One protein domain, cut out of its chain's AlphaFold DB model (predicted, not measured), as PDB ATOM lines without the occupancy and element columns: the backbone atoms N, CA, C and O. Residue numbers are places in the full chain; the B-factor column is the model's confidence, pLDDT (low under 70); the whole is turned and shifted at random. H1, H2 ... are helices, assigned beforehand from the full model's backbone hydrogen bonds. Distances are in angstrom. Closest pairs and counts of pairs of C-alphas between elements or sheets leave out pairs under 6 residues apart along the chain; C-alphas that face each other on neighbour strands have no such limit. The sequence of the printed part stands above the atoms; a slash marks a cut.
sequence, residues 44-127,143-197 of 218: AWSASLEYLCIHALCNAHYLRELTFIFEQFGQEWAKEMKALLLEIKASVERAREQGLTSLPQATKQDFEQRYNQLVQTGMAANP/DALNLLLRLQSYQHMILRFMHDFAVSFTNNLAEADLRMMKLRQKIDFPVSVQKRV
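Overview. This is residues 44 to 127 and 143 to 197 of the 218 residues of an uncharacterized protein of Chloroflexi bacterium (UniProt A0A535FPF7). An up-and-down bundle of four helices, H2, H3, H4 and H5, makes one end of the domain, and two arms, H1 and H8, reach away from it to the same side, near each other. H9 turns off at the tip of H8, and residues 179 to 185 and 187 to 193 stick out. There are 139 residues printed, with nine named helices, H1 to H9 in chain order, and no named strand: all helix. The whole is loose, with a radius of gyration of the C-alphas of 18.1 A, and flat, spanning 55 by 43 by 23 A.

Arrangement. H1, residues 44 to 56, is near H8, residues 172 to 188. The hub H3, residues 76 to 97, forms a helical hairpin with H2, residues 59 to 73, touching it with residues 76 to 82 alone, at a shallow tilt of 26 degrees; the closest C-alphas, of Leu 66 and Ala 78, are 5.0 A apart. H3 and H4, residues 105 to 125, form another at 15 degrees, closest at the C-alphas of Trp 77 and Leu 118, 5.8 A. H5, residues 143 to 153, touches H4, closest at the C-alphas of Leu 148 and Val 119, 6.2 A. H6, residues 155 to 158, is near H4. H7, residues 160 to 163, touches H3, closest at the C-alphas of Met 162 and Val 92, 6.2 A. H8 and H9, residues 191 to 197, meet only through their link. Every O i to N i+4 pair is within hydrogen-bond range in H1 to H5 and H8, and 2 of 3 in H9; H6 and H7 are too short for one.

Along the chain. H1 begins at C-alpha 44 (-5.841, 146.051, -57.188). H3 measures 31.8 A, H4 30.4 A and H8 24.4 A. H9 ends at C-alpha 197 (-3.956, 160.283, -52.131).

Size, cuts and confidence. Residues 128 to 142 are cut out, with C-alphas 127 and 143 12.1 A apart. Residues 44 to 57 and 172 to 197 have pLDDT under 70.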
ATOM      1  N   ALA A  44      -4.495 145.569 -56.867       42.38
ATOM      2  CA  ALA A  44      -5.841 146.051 -57.188       42.38
ATOM      3  C   ALA A  44      -5.889 146.870 -58.496       42.38
ATOM      4  O   ALA A  44      -6.883 146.816 -59.221       42.38
ATOM      5  N   TRP A  45      -4.825 147.615 -58.817       32.56
ATOM      6  CA  TRP A  45      -4.700 148.365 -60.074       32.56
ATOM      7  C   TRP A  45      -4.485 147.470 -61.294       32.56
ATOM      8  O   TRP A  45      -5.115 147.705 -62.322       32.56
ATOM      9  N   SER A  46      -3.650 146.435 -61.182       31.78
ATOM     10  CA  SER A  46      -3.492 145.415 -62.232       31.78
ATOM     11  C   SER A  46      -4.804 144.671 -62.474       31.78
ATOM     12  O   SER A  46      -5.272 144.661 -63.607       31.78
ATOM     13  N   ALA A  47      -5.491 144.216 -61.420       48.16
ATOM     14  CA  ALA A  47      -6.823 143.616 -61.541       48.16
ATOM     15  C   ALA A  47      -7.872 144.576 -62.147       48.16
ATOM     16  O   ALA A  47      -8.759 144.156 -62.884       48.16
ATOM     17  N   SER A  48      -7.778 145.885 -61.878       49.56
ATOM     18  CA  SER A  48      -8.680 146.896 -62.458       49.56
ATOM     19  C   SER A  48      -8.390 147.179 -63.934       49.56
ATOM     20  O   SER A  48      -9.323 147.409 -64.702       49.56
ATOM     21  N   LEU A  49      -7.118 147.160 -64.339       40.53
ATOM     22  CA  LEU A  49      -6.694 147.295 -65.734       40.53
ATOM     23  C   LEU A  49      -7.028 146.040 -66.546       40.53
ATOM     24  O   LEU A  49      -7.557 146.158 -67.648       40.53
ATOM     25  N   GLU A  50      -6.809 144.854 -65.979       44.44
ATOM     26  CA  GLU A  50      -7.269 143.582 -66.542       44.44
ATOM     27  C   GLU A  50      -8.795 143.561 -66.666       44.44
ATOM     28  O   GLU A  50      -9.320 143.196 -67.712       44.44
ATOM     29  N   TYR A  51      -9.526 144.057 -65.665       48.09
ATOM     30  CA  TYR A  51     -10.980 144.172 -65.736       48.09
ATOM     31  C   TYR A  51     -11.459 145.169 -66.796       48.09
ATOM     32  O   TYR A  51     -12.405 144.870 -67.521       48.09
ATOM     33  N   LEU A  52     -10.823 146.338 -66.926       48.97
ATOM     34  CA  LEU A  52     -11.115 147.278 -68.016       48.97
ATOM     35  C   LEU A  52     -10.863 146.627 -69.386       48.97
ATOM     36  O   LEU A  52     -11.647 146.837 -70.309       48.97
ATOM     37  N   CYS A  53      -9.827 145.792 -69.493       49.53
ATOM     38  CA  CYS A  53      -9.495 145.035 -70.698       49.53
ATOM     39  C   CYS A  53     -10.540 143.942 -71.007       49.53
ATOM     40  O   CYS A  53     -11.025 143.851 -72.131       49.53
ATOM     41  N   ILE A  54     -10.975 143.172 -70.003       49.75
ATOM     42  CA  ILE A  54     -11.986 142.108 -70.145       49.75
ATOM     43  C   ILE A  54     -13.380 142.697 -70.411       49.75
ATOM     44  O   ILE A  54     -14.151 142.172 -71.212       49.75
ATOM     45  N   HIS A  55     -13.719 143.814 -69.770       52.66
ATOM     46  CA  HIS A  55     -15.000 144.492 -69.954       52.66
ATOM     47  C   HIS A  55     -15.096 145.156 -71.338       52.66
ATOM     48  O   HIS A  55     -16.156 145.111 -71.955       52.66
ATOM     49  N   ALA A  56     -13.985 145.669 -71.883       53.19
ATOM     50  CA  ALA A  56     -13.917 146.158 -73.263       53.19
ATOM     51  C   ALA A  56     -14.144 145.058 -74.322       53.19
ATOM     52  O   ALA A  56     -14.491 145.375 -75.457       53.19
ATOM     53  N   LEU A  57     -13.979 143.783 -73.955       62.38
ATOM     54  CA  LEU A  57     -14.206 142.624 -74.824       62.38
ATOM     55  C   LEU A  57     -15.608 142.009 -74.661       62.38
ATOM     56  O   LEU A  57     -15.959 141.064 -75.363       62.38
ATOM     57  N   CYS A  58     -16.430 142.535 -73.752       81.31
ATOM     58  CA  CYS A  58     -17.799 142.070 -73.559       81.31
ATOM     59  C   CYS A  58     -18.681 142.486 -74.745       81.31
ATOM     60  O   CYS A  58     -18.708 143.661 -75.126       81.31
ATOM     61  N   ASN A  59     -19.489 141.557 -75.274       89.81
ATOM     62  CA  ASN A  59     -20.391 141.861 -76.389       89.81
ATOM     63  C   ASN A  59     -21.366 143.002 -76.070       89.81
ATOM     64  O   ASN A  59     -21.735 143.740 -76.975       89.81
ATOM     65  N   ALA A  60     -21.716 143.249 -74.801       90.00
ATOM     66  CA  ALA A  60     -22.538 144.404 -74.427       90.00
ATOM     67  C   ALA A  60     -21.906 145.756 -74.818       90.00
ATOM     68  O   ALA A  60     -22.630 146.688 -75.163       90.00
ATOM     69  N   HIS A  61     -20.573 145.875 -74.793       89.75
ATOM     70  CA  HIS A  61     -19.879 147.087 -75.239       89.75
ATOM     71  C   HIS A  61     -19.933 147.213 -76.749       89.75
ATOM     72  O   HIS A  61     -20.369 148.250 -77.241       89.75
ATOM     73  N   TYR A  62     -19.626 146.130 -77.465       93.00
ATOM     74  CA  TYR A  62     -19.770 146.093 -78.915       93.00
ATOM     75  C   TYR A  62     -21.194 146.456 -79.352       93.00
ATOM     76  O   TYR A  62     -21.347 147.275 -80.247       93.00
ATOM     77  N   LEU A  63     -22.242 145.962 -78.683       95.62
ATOM     78  CA  LEU A  63     -23.625 146.332 -79.012       95.62
ATOM     79  C   LEU A  63     -23.907 147.830 -78.812       95.62
ATOM     80  O   LEU A  63     -24.599 148.423 -79.643       95.62
ATOM     81  N   ARG A  64     -23.396 148.459 -77.743       94.94
ATOM     82  CA  ARG A  64     -23.561 149.911 -77.525       94.94
ATOM     83  C   ARG A  64     -22.808 150.716 -78.573       94.94
ATOM     84  O   ARG A  64     -23.367 151.647 -79.135       94.94
ATOM     85  N   GLU A  65     -21.571 150.334 -78.859       95.31
ATOM     86  CA  GLU A  65     -20.752 151.012 -79.859       95.31
ATOM     87  C   GLU A  65     -21.330 150.860 -81.271       95.31
ATOM     88  O   GLU A  65     -21.432 151.842 -81.991       95.31
ATOM     89  N   LEU A  66     -21.802 149.669 -81.650       97.81
ATOM     90  CA  LEU A  66     -22.499 149.443 -82.922       97.81
ATOM     91  C   LEU A  66     -23.776 150.285 -83.029       97.81
ATOM     92  O   LEU A  66     -24.066 150.834 -84.087       97.81
ATOM     93  N   THR A  67     -24.516 150.420 -81.924       97.62
ATOM     94  CA  THR A  67     -25.698 151.294 -81.857       97.62
ATOM     95  C   THR A  67     -25.306 152.750 -82.077       97.62
ATOM     96  O   THR A  67     -25.888 153.402 -82.934       97.62
ATOM     97  N   PHE A  68     -24.268 153.225 -81.385       97.38
ATOM     98  CA  PHE A  68     -23.730 154.569 -81.578       97.38
ATOM     99  C   PHE A  68     -23.302 154.807 -83.030       97.38
ATOM    100  O   PHE A  68     -23.649 155.835 -83.603       97.38
ATOM    101  N   ILE A  69     -22.605 153.850 -83.657       98.12
ATOM    102  CA  ILE A  69     -22.174 153.996 -85.050       98.12
ATOM    103  C   ILE A  69     -23.367 154.106 -86.005       98.12
ATOM    104  O   ILE A  69     -23.367 154.960 -86.895       98.12
ATOM    105  N   PHE A  70     -24.390 153.275 -85.812       98.12
ATOM    106  CA  PHE A  70     -25.608 153.337 -86.611       98.12
ATOM    107  C   PHE A  70     -26.364 154.658 -86.398       98.12
ATOM    108  O   PHE A  70     -26.698 155.331 -87.365       98.12
ATOM    109  N   GLU A  71     -26.593 155.061 -85.150       97.25
ATOM    110  CA  GLU A  71     -27.397 156.245 -84.826       97.25
ATOM    111  C   GLU A  71     -26.710 157.559 -85.208       97.25
ATOM    112  O   GLU A  71     -27.375 158.480 -85.674       97.25
ATOM    113  N   GLN A  72     -25.391 157.667 -85.017       97.19
ATOM    114  CA  GLN A  72     -24.663 158.913 -85.277       97.19
ATOM    115  C   GLN A  72     -24.187 159.050 -86.721       97.19
ATOM    116  O   GLN A  72     -24.092 160.167 -87.225       97.19
ATOM    117  N   PHE A  73     -23.862 157.939 -87.388       95.56
ATOM    118  CA  PHE A  73     -23.261 157.970 -88.724       95.56
ATOM    119  C   PHE A  73     -24.105 157.272 -89.796       95.56
ATOM    120  O   PHE A  73     -23.688 157.249 -90.953       95.56
ATOM    121  N   GLY A  74     -25.258 156.689 -89.446       96.25
ATOM    122  CA  GLY A  74     -26.170 156.047 -90.401       96.25
ATOM    123  C   GLY A  74     -25.586 154.814 -91.092       96.25
ATOM    124  O   GLY A  74     -26.012 154.459 -92.187       96.25
ATOM    125  N   GLN A  75     -24.561 154.181 -90.512       97.31
ATOM    126  CA  GLN A  75     -23.875 153.074 -91.176       97.31
ATOM    127  C   GLN A  75     -24.617 151.749 -90.948       97.31
ATOM    128  O   GLN A  75     -24.521 151.149 -89.877       97.31
ATOM    129  N   GLU A  76     -25.333 151.276 -91.972       98.06
ATOM    130  CA  GLU A  76     -26.197 150.083 -91.894       98.06
ATOM    131  C   GLU A  76     -25.450 148.801 -91.495       98.06
ATOM    132  O   GLU A  76     -25.976 148.012 -90.710       98.06
ATOM    133  N   TRP A  77     -24.187 148.622 -91.909       98.31
ATOM    134  CA  TRP A  77     -23.400 147.445 -91.504       98.31
ATOM    135  C   TRP A  77     -23.290 147.312 -89.978       98.31
ATOM    136  O   TRP A  77     -23.187 146.200 -89.464       98.31
ATOM    137  N   ALA A  78     -23.327 148.421 -89.226       98.31
ATOM    138  CA  ALA A  78     -23.251 148.384 -87.769       98.31
ATOM    139  C   ALA A  78     -24.552 147.846 -87.153       98.31
ATOM    140  O   ALA A  78     -24.519 147.050 -86.211       98.31
ATOM    141  N   LYS A  79     -25.702 148.225 -87.721       98.38
ATOM    142  CA  LYS A  79     -27.016 147.691 -87.346       98.38
ATOM    143  C   LYS A  79     -27.127 146.208 -87.686       98.38
ATOM    144  O   LYS A  79     -27.561 145.428 -86.841       98.38
ATOM    145  N   GLU A  80     -26.690 145.813 -88.878       98.62
ATOM    146  CA  GLU A  80     -26.676 144.414 -89.311       98.62
ATOM    147  C   GLU A  80     -25.733 143.563 -88.450       98.62
ATOM    148  O   GLU A  80     -26.116 142.487 -87.999       98.62
ATOM    149  N   MET A  81     -24.544 144.075 -88.114       98.69
ATOM    150  CA  MET A  81     -23.603 143.406 -87.207       98.69
ATOM    151  C   MET A  81     -24.194 143.233 -85.804       98.69
ATOM    152  O   MET A  81     -24.079 142.167 -85.201       98.69
ATOM    153  N   LYS A  82     -24.873 144.262 -85.282       98.38
ATOM    154  CA  LYS A  82     -25.585 144.181 -83.999       98.38
ATOM    155  C   LYS A  82     -26.665 143.097 -84.038       98.38
ATOM    156  O   LYS A  82     -26.764 142.308 -83.100       98.38
ATOM    157  N   ALA A  83     -27.460 143.061 -85.107       98.62
ATOM    158  CA  ALA A  83     -28.504 142.059 -85.295       98.62
ATOM    159  C   ALA A  83     -27.916 140.642 -85.373       98.62
ATOM    160  O   ALA A  83     -28.391 139.757 -84.666       98.62
ATOM    161  N   LEU A  84     -26.832 140.455 -86.132       98.69
ATOM    162  CA  LEU A  84     -26.126 139.181 -86.248       98.69
ATOM    163  C   LEU A  84     -25.635 138.676 -84.884       98.69
ATOM    164  O   LEU A  84     -25.892 137.532 -84.523       98.69
ATOM    165  N   LEU A  85     -24.980 139.519 -84.080       98.06
ATOM    166  CA  LEU A  85     -24.505 139.111 -82.748       98.06
ATOM    167  C   LEU A  85     -25.654 138.667 -81.825       98.06
ATOM    168  O   LEU A  85     -25.500 137.713 -81.059       98.06
ATOM    169  N   LEU A  86     -26.811 139.332 -81.906       98.00
ATOM    170  CA  LEU A  86     -28.009 138.956 -81.150       98.00
ATOM    171  C   LEU A  86     -28.653 137.663 -81.672       98.00
ATOM    172  O   LEU A  86     -29.135 136.858 -80.876       98.00
ATOM    173  N   GLU A  87     -28.624 137.429 -82.981       98.38
ATOM    174  CA  GLU A  87     -29.088 136.186 -83.602       98.38
ATOM    175  C   GLU A  87     -28.232 134.986 -83.176       98.38
ATOM    176  O   GLU A  87     -28.768 133.933 -82.814       98.38
ATOM    177  N   ILE A  88     -26.906 135.153 -83.146       97.50
ATOM    178  CA  ILE A  88     -25.978 134.125 -82.664       97.50
ATOM    179  C   ILE A  88     -26.269 133.823 -81.192       97.50
ATOM    180  O   ILE A  88     -26.397 132.657 -80.818       97.50
ATOM    181  N   LYS A  89     -26.442 134.859 -80.359       96.50
ATOM    182  CA  LYS A  89     -26.823 134.705 -78.946       96.50
ATOM    183  C   LYS A  89     -28.104 133.881 -78.797       96.50
ATOM    184  O   LYS A  89     -28.098 132.897 -78.062       96.50
ATOM    185  N   ALA A  90     -29.165 134.240 -79.516       97.25
ATOM    186  CA  ALA A  90     -30.436 133.520 -79.464       97.25
ATOM    187  C   ALA A  90     -30.294 132.060 -79.929       97.25
ATOM    188  O   ALA A  90     -30.932 131.160 -79.390       97.25
ATOM    189  N   SER A  91     -29.431 131.805 -80.913       97.50
ATOM    190  CA  SER A  91     -29.161 130.450 -81.404       97.50
ATOM    191  C   SER A  91     -28.430 129.596 -80.370       97.50
ATOM    192  O   SER A  91     -28.791 128.439 -80.177       97.50
ATOM    193  N   VAL A  92     -27.456 130.171 -79.660       95.62
ATOM    194  CA  VAL A  92     -26.785 129.518 -78.525       95.62
ATOM    195  C   VAL A  92     -27.772 129.215 -77.399       95.62
ATOM    196  O   VAL A  92     -27.745 128.119 -76.850       95.62
ATOM    197  N   GLU A  93     -28.660 130.153 -77.066       94.88
ATOM    198  CA  GLU A  93     -29.678 129.963 -76.022       94.88
ATOM    199  C   GLU A  93     -30.636 128.815 -76.367       94.88
ATOM    200  O   GLU A  93     -30.781 127.892 -75.568       94.88
ATOM    201  N   ARG A  94     -31.170 128.782 -77.595       96.62
ATOM    202  CA  ARG A  94     -32.004 127.663 -78.069       96.62
ATOM    203  C   ARG A  94     -31.270 126.323 -78.050       96.62
ATOM    204  O   ARG A  94     -31.839 125.307 -77.671       96.62
ATOM    205  N   ALA A  95     -29.999 126.305 -78.448       95.94
ATOM    206  CA  ALA A  95     -29.200 125.085 -78.416       95.94
ATOM    207  C   ALA A  95     -28.994 124.574 -76.979       95.94
ATOM    208  O   ALA A  95     -29.064 123.369 -76.745       95.94
ATOM    209  N   ARG A  96     -28.808 125.474 -76.003       93.50
ATOM    210  CA  ARG A  96     -28.734 125.103 -74.579       93.50
ATOM    211  C   ARG A  96     -30.038 124.501 -74.072       93.50
ATOM    212  O   ARG A  96     -29.996 123.504 -73.361       93.50
ATOM    213  N   GLU A  97     -31.180 125.076 -74.447       94.50
ATOM    214  CA  GLU A  97     -32.506 124.542 -74.095       94.50
ATOM    215  C   GLU A  97     -32.721 123.125 -74.647       94.50
ATOM    216  O   GLU A  97     -33.385 122.304 -74.021       94.50
ATOM    217  N   GLN A  98     -32.097 122.811 -75.783       94.50
ATOM    218  CA  GLN A  98     -32.092 121.480 -76.397       94.50
ATOM    219  C   GLN A  98     -31.037 120.527 -75.800       94.50
ATOM    220  O   GLN A  98     -30.873 119.412 -76.289       94.50
ATOM    221  N   GLY A  99     -30.300 120.947 -74.766       93.25
ATOM    222  CA  GLY A  99     -29.256 120.145 -74.123       93.25
ATOM    223  C   GLY A  99     -27.946 120.051 -74.912       93.25
ATOM    224  O   GLY A  99     -27.083 119.241 -74.574       93.25
ATOM    225  N   LEU A 100     -27.768 120.864 -75.957       90.25
ATOM    226  CA  LEU A 100     -26.521 120.916 -76.713       90.25
ATOM    227  C   LEU A 100     -25.462 121.723 -75.957       90.25
ATOM    228  O   LEU A 100     -25.752 122.696 -75.262       90.25
ATOM    229  N   THR A 101     -24.202 121.346 -76.153       84.69
ATOM    230  CA  THR A 101     -23.037 122.011 -75.549       84.69
ATOM    231  C   THR A 101     -22.270 122.894 -76.534       84.69
ATOM    232  O   THR A 101     -21.392 123.653 -76.129       84.69
ATOM    233  N   SER A 102     -22.596 122.818 -77.829       86.94
ATOM    234  CA  SER A 102     -22.059 123.700 -78.865       86.94
ATOM    235  C   SER A 102     -22.992 123.742 -80.081       86.94
ATOM    236  O   SER A 102     -23.742 122.792 -80.316       86.94
ATOM    237  N   LEU A 103     -22.926 124.810 -80.883       93.44
ATOM    238  CA  LEU A 103     -23.645 124.853 -82.162       93.44
ATOM    239  C   LEU A 103     -23.053 123.872 -83.197       93.44
ATOM    240  O   LEU A 103     -21.838 123.630 -83.179       93.44
ATOM    241  N   PRO A 104     -23.864 123.360 -84.143       94.31
ATOM    242  CA  PRO A 104     -23.366 122.587 -85.278       94.31
ATOM    243  C   PRO A 104     -22.295 123.349 -86.064       94.31
ATOM    244  O   PRO A 104     -22.373 124.568 -86.227       94.31
ATOM    245  N   GLN A 105     -21.308 122.625 -86.598       95.50
ATOM    246  CA  GLN A 105     -20.174 123.240 -87.292       95.50
ATOM    247  C   GLN A 105     -20.603 124.081 -88.504       95.50
ATOM    248  O   GLN A 105     -20.090 125.181 -88.691       95.50
ATOM    249  N   ALA A 106     -21.580 123.602 -89.280       96.62
ATOM    250  CA  ALA A 106     -22.121 124.339 -90.422       96.62
ATOM    251  C   ALA A 106     -22.742 125.683 -89.998       96.62
ATOM    252  O   ALA A 106     -22.497 126.707 -90.627       96.62
ATOM    253  N   THR A 107     -23.481 125.703 -88.884       96.75
ATOM    254  CA  THR A 107     -24.082 126.925 -88.331       96.75
ATOM    255  C   THR A 107     -23.021 127.920 -87.863       96.75
ATOM    256  O   THR A 107     -23.143 129.115 -88.110       96.75
ATOM    257  N   LYS A 108     -21.948 127.442 -87.216       96.88
ATOM    258  CA  LYS A 108     -20.823 128.300 -86.807       96.88
ATOM    259  C   LYS A 108     -20.153 128.959 -88.015       96.88
ATOM    260  O   LYS A 108     -19.883 130.156 -87.983       96.88
ATOM    261  N   GLN A 109     -19.924 128.184 -89.074       98.12
ATOM    262  CA  GLN A 109     -19.306 128.669 -90.308       98.12
ATOM    263  C   GLN A 109     -20.175 129.708 -91.024       98.12
ATOM    264  O   GLN A 109     -19.639 130.721 -91.463       98.12
ATOM    265  N   ASP A 110     -21.495 129.503 -91.094       98.38
ATOM    266  CA  ASP A 110     -22.429 130.499 -91.643       98.38
ATOM    267  C   ASP A 110     -22.328 131.838 -90.895       98.38
ATOM    268  O   ASP A 110     -22.128 132.896 -91.498       98.38
ATOM    269  N   PHE A 111     -22.360 131.793 -89.561       98.50
ATOM    270  CA  PHE A 111     -22.237 132.995 -88.744       98.50
ATOM    271  C   PHE A 111     -20.892 133.703 -88.919       98.50
ATOM    272  O   PHE A 111     -20.857 134.928 -89.034       98.50
ATOM    273  N   GLU A 112     -19.787 132.960 -88.977       98.50
ATOM    274  CA  GLU A 112     -18.459 133.526 -89.227       98.50
ATOM    275  C   GLU A 112     -18.354 134.161 -90.620       98.50
ATOM    276  O   GLU A 112     -17.763 135.232 -90.765       98.50
ATOM    277  N   GLN A 113     -18.962 133.551 -91.641       98.62
ATOM    278  CA  GLN A 113     -19.003 134.106 -92.994       98.62
ATOM    279  C   GLN A 113     -19.782 135.422 -93.039       98.62
ATOM    280  O   GLN A 113     -19.251 136.425 -93.522       98.62
ATOM    281  N   ARG A 114     -20.996 135.452 -92.478       98.75
ATOM    282  CA  ARG A 114     -21.827 136.665 -92.395       98.75
ATOM    283  C   ARG A 114     -21.131 137.767 -91.595       98.75
ATOM    284  O   ARG A 114     -21.135 138.926 -92.002       98.75
ATOM    285  N   TYR A 115     -20.463 137.407 -90.499       98.69
ATOM    286  CA  TYR A 115     -19.663 138.340 -89.703       98.69
ATOM    287  C   TYR A 115     -18.543 138.971 -90.538       98.69
ATOM    288  O   TYR A 115     -18.408 140.194 -90.586       98.69
ATOM    289  N   ASN A 116     -17.764 138.144 -91.240       98.56
ATOM    290  CA  ASN A 116     -16.652 138.601 -92.069       98.56
ATOM    291  C   ASN A 116     -17.118 139.514 -93.206       98.56
ATOM    292  O   ASN A 116     -16.478 140.533 -93.467       98.56
ATOM    293  N   GLN A 117     -18.238 139.182 -93.850       98.69
ATOM    294  CA  GLN A 117     -18.838 140.013 -94.895       98.69
ATOM    295  C   GLN A 117     -19.199 141.401 -94.360       98.69
ATOM    296  O   GLN A 117     -18.829 142.404 -94.965       98.69
ATOM    297  N   LEU A 118     -19.835 141.486 -93.188       98.69
ATOM    298  CA  LEU A 118     -20.188 142.769 -92.572       98.69
ATOM    299  C   LEU A 118     -18.959 143.600 -92.188       98.69
ATOM    300  O   LEU A 118     -18.949 144.814 -92.399       98.69
ATOM    301  N   VAL A 119     -17.902 142.962 -91.673       98.38
ATOM    302  CA  VAL A 119     -16.625 143.645 -91.408       98.38
ATOM    303  C   VAL A 119     -16.030 144.189 -92.707       98.38
ATOM    304  O   VAL A 119     -15.600 145.340 -92.740       98.38
ATOM    305  N   GLN A 120     -16.026 143.408 -93.788       98.19
ATOM    306  CA  GLN A 120     -15.516 143.851 -95.088       98.19
ATOM    307  C   GLN A 120     -16.333 145.018 -95.659       98.19
ATOM    308  O   GLN A 120     -15.745 146.017 -96.073       98.19
ATOM    309  N   THR A 121     -17.665 144.941 -95.605       98.19
ATOM    310  CA  THR A 121     -18.571 146.029 -96.001       98.19
ATOM    311  C   THR A 121     -18.282 147.303 -95.211       98.19
ATOM    312  O   THR A 121     -18.121 148.377 -95.794       98.19
ATOM    313  N   GLY A 122     -18.135 147.197 -93.888       97.75
ATOM    314  CA  GLY A 122     -17.794 148.341 -93.051       97.75
ATOM    315  C   GLY A 122     -16.413 148.920 -93.362       97.75
ATOM    316  O   GLY A 122     -16.260 150.141 -93.413       97.75
ATOM    317  N   MET A 123     -15.410 148.075 -93.615       97.31
ATOM    318  CA  MET A 123     -14.057 148.515 -93.982       97.31
ATOM    319  C   MET A 123     -14.036 149.232 -95.337       97.31
ATOM    320  O   MET A 123     -13.349 150.242 -95.476       97.31
ATOM    321  N   ALA A 124     -14.821 148.763 -96.311       96.94
ATOM    322  CA  ALA A 124     -14.980 149.430 -97.600       96.94
ATOM    323  C   ALA A 124     -15.665 150.801 -97.459       96.94
ATOM    324  O   ALA A 124     -15.249 151.765 -98.099       96.94
ATOM    325  N   ALA A 125     -16.663 150.913 -96.574       95.88
ATOM    326  CA  ALA A 125     -17.350 152.171 -96.281       95.88
ATOM    327  C   ALA A 125     -16.496 153.173 -95.476       95.88
ATOM    328  O   ALA A 125     -16.781 154.370 -95.479       95.88
ATOM    329  N   ASN A 126     -15.447 152.710 -94.787       95.62
ATOM    330  CA  ASN A 126     -14.587 153.532 -93.930       95.62
ATOM    331  C   ASN A 126     -13.109 153.410 -94.339       95.62
ATOM    332  O   ASN A 126     -12.314 152.810 -93.606       95.62
ATOM    333  N   PRO A 127     -12.703 153.983 -95.486       92.25
ATOM    334  CA  PRO A 127     -11.326 153.885 -95.947       92.25
ATOM    335  C   PRO A 127     -10.344 154.540 -94.955       92.25
ATOM    336  O   PRO A 127     -10.693 155.507 -94.268       92.25
ATOM    337  N   ASP A 143     -14.286 156.752 -85.461       93.75
ATOM    338  CA  ASP A 143     -14.802 155.806 -84.466       93.75
ATOM    339  C   ASP A 143     -15.253 154.495 -85.124       93.75
ATOM    340  O   ASP A 143     -14.895 153.413 -84.656       93.75
ATOM    341  N   ALA A 144     -15.925 154.591 -86.277       95.81
ATOM    342  CA  ALA A 144     -16.329 153.446 -87.092       95.81
ATOM    343  C   ALA A 144     -15.131 152.573 -87.504       95.81
ATOM    344  O   ALA A 144     -15.142 151.360 -87.293       95.81
ATOM    345  N   LEU A 145     -14.052 153.181 -88.017       95.25
ATOM    346  CA  LEU A 145     -12.853 152.442 -88.415       95.25
ATOM    347  C   LEU A 145     -12.129 151.830 -87.205       95.25
ATOM    348  O   LEU A 145     -11.621 150.712 -87.285       95.25
ATOM    349  N   ASN A 146     -12.084 152.524 -86.067       95.25
ATOM    350  CA  ASN A 146     -11.514 151.970 -84.835       95.25
ATOM    351  C   ASN A 146     -12.317 150.771 -84.307       95.25
ATOM    352  O   ASN A 146     -11.727 149.820 -83.789       95.25
ATOM    353  N   LEU A 147     -13.648 150.798 -84.429       95.75
ATOM    354  CA  LEU A 147     -14.510 149.666 -84.096       95.75
ATOM    355  C   LEU A 147     -14.278 148.491 -85.051       95.75
ATOM    356  O   LEU A 147     -14.011 147.390 -84.581       95.75
ATOM    357  N   LEU A 148     -14.285 148.721 -86.366       97.62
ATOM    358  CA  LEU A 148     -14.069 147.676 -87.376       97.62
ATOM    359  C   LEU A 148     -12.739 146.945 -87.202       97.62
ATOM    360  O   LEU A 148     -12.693 145.719 -87.250       97.62
ATOM    361  N   LEU A 149     -11.664 147.679 -86.917       94.75
ATOM    362  CA  LEU A 149     -10.356 147.073 -86.664       94.75
ATOM    363  C   LEU A 149     -10.361 146.171 -85.427       94.75
ATOM    364  O   LEU A 149      -9.683 145.144 -85.417       94.75
ATOM    365  N   ARG A 150     -11.125 146.530 -84.388       94.75
ATOM    366  CA  ARG A 150     -11.306 145.673 -83.210       94.75
ATOM    367  C   ARG A 150     -12.180 144.463 -83.520       94.75
ATOM    368  O   ARG A 150     -11.814 143.375 -83.093       94.75
ATOM    369  N   LEU A 151     -13.276 144.635 -84.260       95.75
ATOM    370  CA  LEU A 151     -14.133 143.530 -84.708       95.75
ATOM    371  C   LEU A 151     -13.312 142.498 -85.496       95.75
ATOM    372  O   LEU A 151     -13.351 141.312 -85.191       95.75
ATOM    373  N   GLN A 152     -12.471 142.962 -86.421       96.06
ATOM    374  CA  GLN A 152     -11.572 142.106 -87.191       96.06
ATOM    375  C   GLN A 152     -10.514 141.414 -86.315       96.06
ATOM    376  O   GLN A 152     -10.324 140.205 -86.407       96.06
ATOM    377  N   SER A 153      -9.813 142.165 -85.460       93.19
ATOM    378  CA  SER A 153      -8.681 141.626 -84.682       93.19
ATOM    379  C   SER A 153      -9.126 140.650 -83.589       93.19
ATOM    380  O   SER A 153      -8.427 139.685 -83.288       93.19
ATOM    381  N   TYR A 154     -10.292 140.899 -82.991       92.06
ATOM    382  CA  TYR A 154     -10.794 140.156 -81.836       92.06
ATOM    383  C   TYR A 154     -11.990 139.261 -82.163       92.06
ATOM    384  O   TYR A 154     -12.656 138.789 -81.246       92.06
ATOM    385  N   GLN A 155     -12.248 138.973 -83.441       94.06
ATOM    386  CA  GLN A 155     -13.361 138.125 -83.883       94.06
ATOM    387  C   GLN A 155     -13.463 136.812 -83.097       94.06
ATOM    388  O   GLN A 155     -14.535 136.462 -82.607       94.06
ATOM    389  N   HIS A 156     -12.342 136.107 -82.923       91.00
ATOM    390  CA  HIS A 156     -12.295 134.841 -82.188       91.00
ATOM    391  C   HIS A 156     -12.730 134.982 -80.719       91.00
ATOM    392  O   HIS A 156     -13.316 134.059 -80.160       91.00
ATOM    393  N   MET A 157     -12.468 136.134 -80.093       89.44
ATOM    394  CA  MET A 157     -12.898 136.430 -78.723       89.44
ATOM    395  C   MET A 157     -14.377 136.816 -78.688       89.44
ATOM    396  O   MET A 157     -15.128 136.305 -77.865       89.44
ATOM    397  N   ILE A 158     -14.798 137.679 -79.616       92.31
ATOM    398  CA  ILE A 158     -16.174 138.178 -79.741       92.31
ATOM    399  C   ILE A 158     -17.146 137.015 -79.950       92.31
ATOM    400  O   ILE A 158     -18.168 136.942 -79.270       92.31
ATOM    401  N   LEU A 159     -16.801 136.078 -80.838       94.44
ATOM    402  CA  LEU A 159     -17.619 134.915 -81.187       94.44
ATOM    403  C   LEU A 159     -17.387 133.703 -80.271       94.44
ATOM    404  O   LEU A 159     -17.989 132.649 -80.480       94.44
ATOM    405  N   ARG A 160     -16.550 133.815 -79.229       91.75
ATOM    406  CA  ARG A 160     -16.181 132.675 -78.371       91.75
ATOM    407  C   ARG A 160     -17.388 131.997 -77.716       91.75
ATOM    408  O   ARG A 160     -17.408 130.772 -77.634       91.75
ATOM    409  N   PHE A 161     -18.401 132.767 -77.315       91.19
ATOM    410  CA  PHE A 161     -19.631 132.261 -76.678       91.19
ATOM    411  C   PHE A 161     -20.440 131.296 -77.566       91.19
ATOM    412  O   PHE A 161     -21.267 130.533 -77.070       91.19
ATOM    413  N   MET A 162     -20.215 131.333 -78.882       93.06
ATOM    414  CA  MET A 162     -20.822 130.423 -79.853       93.06
ATOM    415  C   MET A 162     -20.118 129.060 -79.900       93.06
ATOM    416  O   MET A 162     -20.736 128.030 -80.182       93.06
ATOM    417  N   HIS A 163     -18.810 129.059 -79.640       88.56
ATOM    418  CA  HIS A 163     -17.961 127.870 -79.660       88.56
ATOM    419  C   HIS A 163     -17.946 127.145 -78.318       88.56
ATOM    420  O   HIS A 163     -17.869 125.921 -78.289       88.56
ATOM    421  N   ASP A 164     -18.047 127.905 -77.231       87.25
ATOM    422  CA  ASP A 164     -17.923 127.437 -75.858       87.25
ATOM    423  C   ASP A 164     -19.053 128.026 -75.007       87.25
ATOM    424  O   ASP A 164     -19.050 129.213 -74.675       87.25
ATOM    425  N   PHE A 165     -20.042 127.197 -74.664       89.06
ATOM    426  CA  PHE A 165     -21.223 127.644 -73.924       89.06
ATOM    427  C   PHE A 165     -20.919 127.999 -72.455       89.06
ATOM    428  O   PHE A 165     -21.755 128.630 -71.806       89.06
ATOM    429  N   ALA A 166     -19.737 127.674 -71.919       85.19
ATOM    430  CA  ALA A 166     -19.332 128.183 -70.608       85.19
ATOM    431  C   ALA A 166     -19.072 129.698 -70.645       85.19
ATOM    432  O   ALA A 166     -19.231 130.389 -69.638       85.19
ATOM    433  N   VAL A 167     -18.723 130.233 -71.817       84.81
ATOM    434  CA  VAL A 167     -18.522 131.667 -72.019       84.81
ATOM    435  C   VAL A 167     -19.876 132.341 -72.228       84.81
ATOM    436  O   VAL A 167     -20.630 132.021 -73.149       84.81
ATOM    437  N   SER A 168     -20.208 133.290 -71.356       85.44
ATOM    438  CA  SER A 168     -21.431 134.080 -71.466       85.44
ATOM    439  C   SER A 168     -21.298 135.172 -72.530       85.44
ATOM    440  O   SER A 168     -20.229 135.745 -72.736       85.44
ATOM    441  N   PHE A 169     -22.409 135.501 -73.197       87.00
ATOM    442  CA  PHE A 169     -22.439 136.580 -74.191       87.00
ATOM    443  C   PHE A 169     -22.075 137.938 -73.573       87.00
ATOM    444  O   PHE A 169     -21.317 138.712 -74.156       87.00
ATOM    445  N   THR A 170     -22.593 138.221 -72.375       82.94
ATOM    446  CA  THR A 170     -22.232 139.400 -71.585       82.94
ATOM    447  C   THR A 170     -21.419 139.012 -70.357       82.94
ATOM    448  O   THR A 170     -21.526 137.900 -69.846       82.94
ATOM    449  N   ASN A 171     -20.648 139.957 -69.826       72.69
ATOM    450  CA  ASN A 171     -19.858 139.773 -68.613       72.69
ATOM    451  C   ASN A 171     -20.669 140.018 -67.319       72.69
ATOM    452  O   ASN A 171     -20.185 140.641 -66.376       72.69
ATOM    453  N   ASN A 172     -21.931 139.574 -67.270       63.75
ATOM    454  CA  ASN A 172     -22.827 139.880 -66.146       63.75
ATOM    455  C   ASN A 172     -22.349 139.265 -64.817       63.75
ATOM    456  O   ASN A 172     -22.563 139.865 -63.767       63.75
ATOM    457  N   LEU A 173     -21.692 138.100 -64.859       57.84
ATOM    458  CA  LEU A 173     -21.185 137.418 -63.663       57.84
ATOM    459  C   LEU A 173     -19.961 138.131 -63.073       57.84
ATOM    460  O   LEU A 173     -19.987 138.482 -61.896       57.84
ATOM    461  N   ALA A 174     -18.947 138.470 -63.881       55.78
ATOM    462  CA  ALA A 174     -17.800 139.204 -63.340       55.78
ATOM    463  C   ALA A 174     -18.176 140.636 -62.928       55.78
ATOM    464  O   ALA A 174     -17.624 141.164 -61.965       55.78
ATOM    465  N   GLU A 175     -19.140 141.274 -63.605       59.44
ATOM    466  CA  GLU A 175     -19.694 142.554 -63.153       59.44
ATOM    467  C   GLU A 175     -20.358 142.453 -61.772       59.44
ATOM    468  O   GLU A 175     -20.185 143.360 -60.954       59.44
ATOM    469  N   ALA A 176     -21.110 141.383 -61.500       61.62
ATOM    470  CA  ALA A 176     -21.772 141.174 -60.214       61.62
ATOM    471  C   ALA A 176     -20.759 140.935 -59.081       61.62
ATOM    472  O   ALA A 176     -20.826 141.608 -58.048       61.62
ATOM    473  N   ASP A 177     -19.774 140.065 -59.305       57.22
ATOM    474  CA  ASP A 177     -18.740 139.745 -58.313       57.22
ATOM    475  C   ASP A 177     -17.880 140.971 -57.977       57.22
ATOM    476  O   ASP A 177     -17.592 141.275 -56.812       57.22
ATOM    477  N   LEU A 178     -17.541 141.772 -58.990       58.53
ATOM    478  CA  LEU A 178     -16.751 142.986 -58.800       58.53
ATOM    479  C   LEU A 178     -17.557 144.158 -58.254       58.53
ATOM    480  O   LEU A 178     -16.969 145.043 -57.627       58.53
ATOM    481  N   ARG A 179     -18.885 144.191 -58.423       63.72
ATOM    482  CA  ARG A 179     -19.730 145.172 -57.723       63.72
ATOM    483  C   ARG A 179     -19.593 145.019 -56.216       63.72
ATOM    484  O   ARG A 179     -19.455 146.033 -55.540       63.72
ATOM    485  N   MET A 180     -19.534 143.795 -55.694       60.44
ATOM    486  CA  MET A 180     -19.363 143.579 -54.255       60.44
ATOM    487  C   MET A 180     -17.983 144.021 -53.762       60.44
ATOM    488  O   MET A 180     -17.881 144.650 -52.709       60.44
ATOM    489  N   MET A 181     -16.924 143.798 -54.541       59.62
ATOM    490  CA  MET A 181     -15.589 144.312 -54.209       59.62
ATOM    491  C   MET A 181     -15.508 145.845 -54.287       59.62
ATOM    492  O   MET A 181     -14.961 146.478 -53.387       59.62
ATOM    493  N   LYS A 182     -16.098 146.468 -55.316       59.03
ATOM    494  CA  LYS A 182     -16.150 147.934 -55.462       59.03
ATOM    495  C   LYS A 182     -17.005 148.599 -54.382       59.03
ATOM    496  O   LYS A 182     -16.669 149.692 -53.930       59.03
ATOM    497  N   LEU A 183     -18.087 147.953 -53.948       65.75
ATOM    498  CA  LEU A 183     -18.896 148.407 -52.815       65.75
ATOM    499  C   LEU A 183     -18.080 148.379 -51.520       65.75
ATOM    500  O   LEU A 183     -18.048 149.391 -50.825       65.75
ATOM    501  N   ARG A 184     -17.351 147.289 -51.247       55.06
ATOM    502  CA  ARG A 184     -16.428 147.212 -50.100       55.06
ATOM    503  C   ARG A 184     -15.363 148.304 -50.157       55.06
ATOM    504  O   ARG A 184     -15.214 149.037 -49.195       55.06
ATOM    505  N   GLN A 185     -14.726 148.528 -51.309       56.34
ATOM    506  CA  GLN A 185     -13.767 149.631 -51.477       56.34
ATOM    507  C   GLN A 185     -14.375 151.009 -51.188       56.34
ATOM    508  O   GLN A 185     -13.699 151.868 -50.642       56.34
ATOM    509  N   LYS A 186     -15.644 151.242 -51.538       57.25
ATOM    510  CA  LYS A 186     -16.324 152.517 -51.271       57.25
ATOM    511  C   LYS A 186     -16.679 152.705 -49.792       57.25
ATOM    512  O   LYS A 186     -16.744 153.844 -49.335       57.25
ATOM    513  N   ILE A 187     -16.911 151.605 -49.077       58.97
ATOM    514  CA  ILE A 187     -17.207 151.579 -47.638       58.97
ATOM    515  C   ILE A 187     -15.911 151.722 -46.828       58.97
ATOM    516  O   ILE A 187     -15.825 152.582 -45.957       58.97
ATOM    517  N   ASP A 188     -14.886 150.943 -47.171       56.12
ATOM    518  CA  ASP A 188     -13.610 150.884 -46.452       56.12
ATOM    519  C   ASP A 188     -12.678 152.056 -46.815       56.12
ATOM    520  O   ASP A 188     -11.758 152.388 -46.065       56.12
ATOM    521  N   PHE A 189     -12.909 152.709 -47.962       51.88
ATOM    522  CA  PHE A 189     -12.110 153.830 -48.453       51.88
ATOM    523  C   PHE A 189     -12.987 155.035 -48.840       51.88
ATOM    524  O   PHE A 189     -13.322 155.235 -50.013       51.88
ATOM    525  N   PRO A 190     -13.369 155.879 -47.865       58.09
ATOM    526  CA  PRO A 190     -14.225 157.024 -48.124       58.09
ATOM    527  C   PRO A 190     -13.551 158.051 -49.048       58.09
ATOM    528  O   PRO A 190     -12.332 158.234 -49.050       58.09
ATOM    529  N   VAL A 191     -14.366 158.779 -49.819       56.12
ATOM    530  CA  VAL A 191     -13.950 159.748 -50.861       56.12
ATOM    531  C   VAL A 191     -12.930 160.790 -50.356       56.12
ATOM    532  O   VAL A 191     -12.102 161.292 -51.118       56.12
ATOM    533  N   SER A 192     -12.948 161.096 -49.057       53.06
ATOM    534  CA  SER A 192     -12.004 161.993 -48.378       53.06
ATOM    535  C   SER A 192     -10.567 161.455 -48.317       53.06
ATOM    536  O   SER A 192      -9.620 162.245 -48.324       53.06
ATOM    537  N   VAL A 193     -10.384 160.132 -48.299       54.09
ATOM    538  CA  VAL A 193      -9.076 159.460 -48.356       54.09
ATOM    539  C   VAL A 193      -8.600 159.360 -49.812       54.09
ATOM    540  O   VAL A 193      -7.440 159.636 -50.108       54.09
ATOM    541  N   GLN A 194      -9.528 159.125 -50.747       49.56
ATOM    542  CA  GLN A 194      -9.302 159.136 -52.202       49.56
ATOM    543  C   GLN A 194      -8.758 160.477 -52.719       49.56
ATOM    544  O   GLN A 194      -7.766 160.499 -53.449       49.56
ATOM    545  N   LYS A 195      -9.333 161.607 -52.285       47.09
ATOM    546  CA  LYS A 195      -8.846 162.952 -52.658       47.09
ATOM    547  C   LYS A 195      -7.453 163.264 -52.097       47.09
ATOM    548  O   LYS A 195      -6.657 163.922 -52.763       47.09
ATOM    549  N   ARG A 196      -7.130 162.770 -50.896       48.38
ATOM    550  CA  ARG A 196      -5.851 163.034 -50.208       48.38
ATOM    551  C   ARG A 196      -4.673 162.285 -50.848       48.38
ATOM    552  O   ARG A 196      -3.568 162.820 -50.934       48.38
ATOM    553  N   VAL A 197      -4.932 161.083 -51.368       48.97
ATOM    554  CA  VAL A 197      -3.956 160.283 -52.131       48.97
ATOM    555  C   VAL A 197      -3.713 160.869 -53.525       48.97
ATOM    556  O   VAL A 197      -2.571 160.908 -53.973       48.97
TER     557      VAL A 197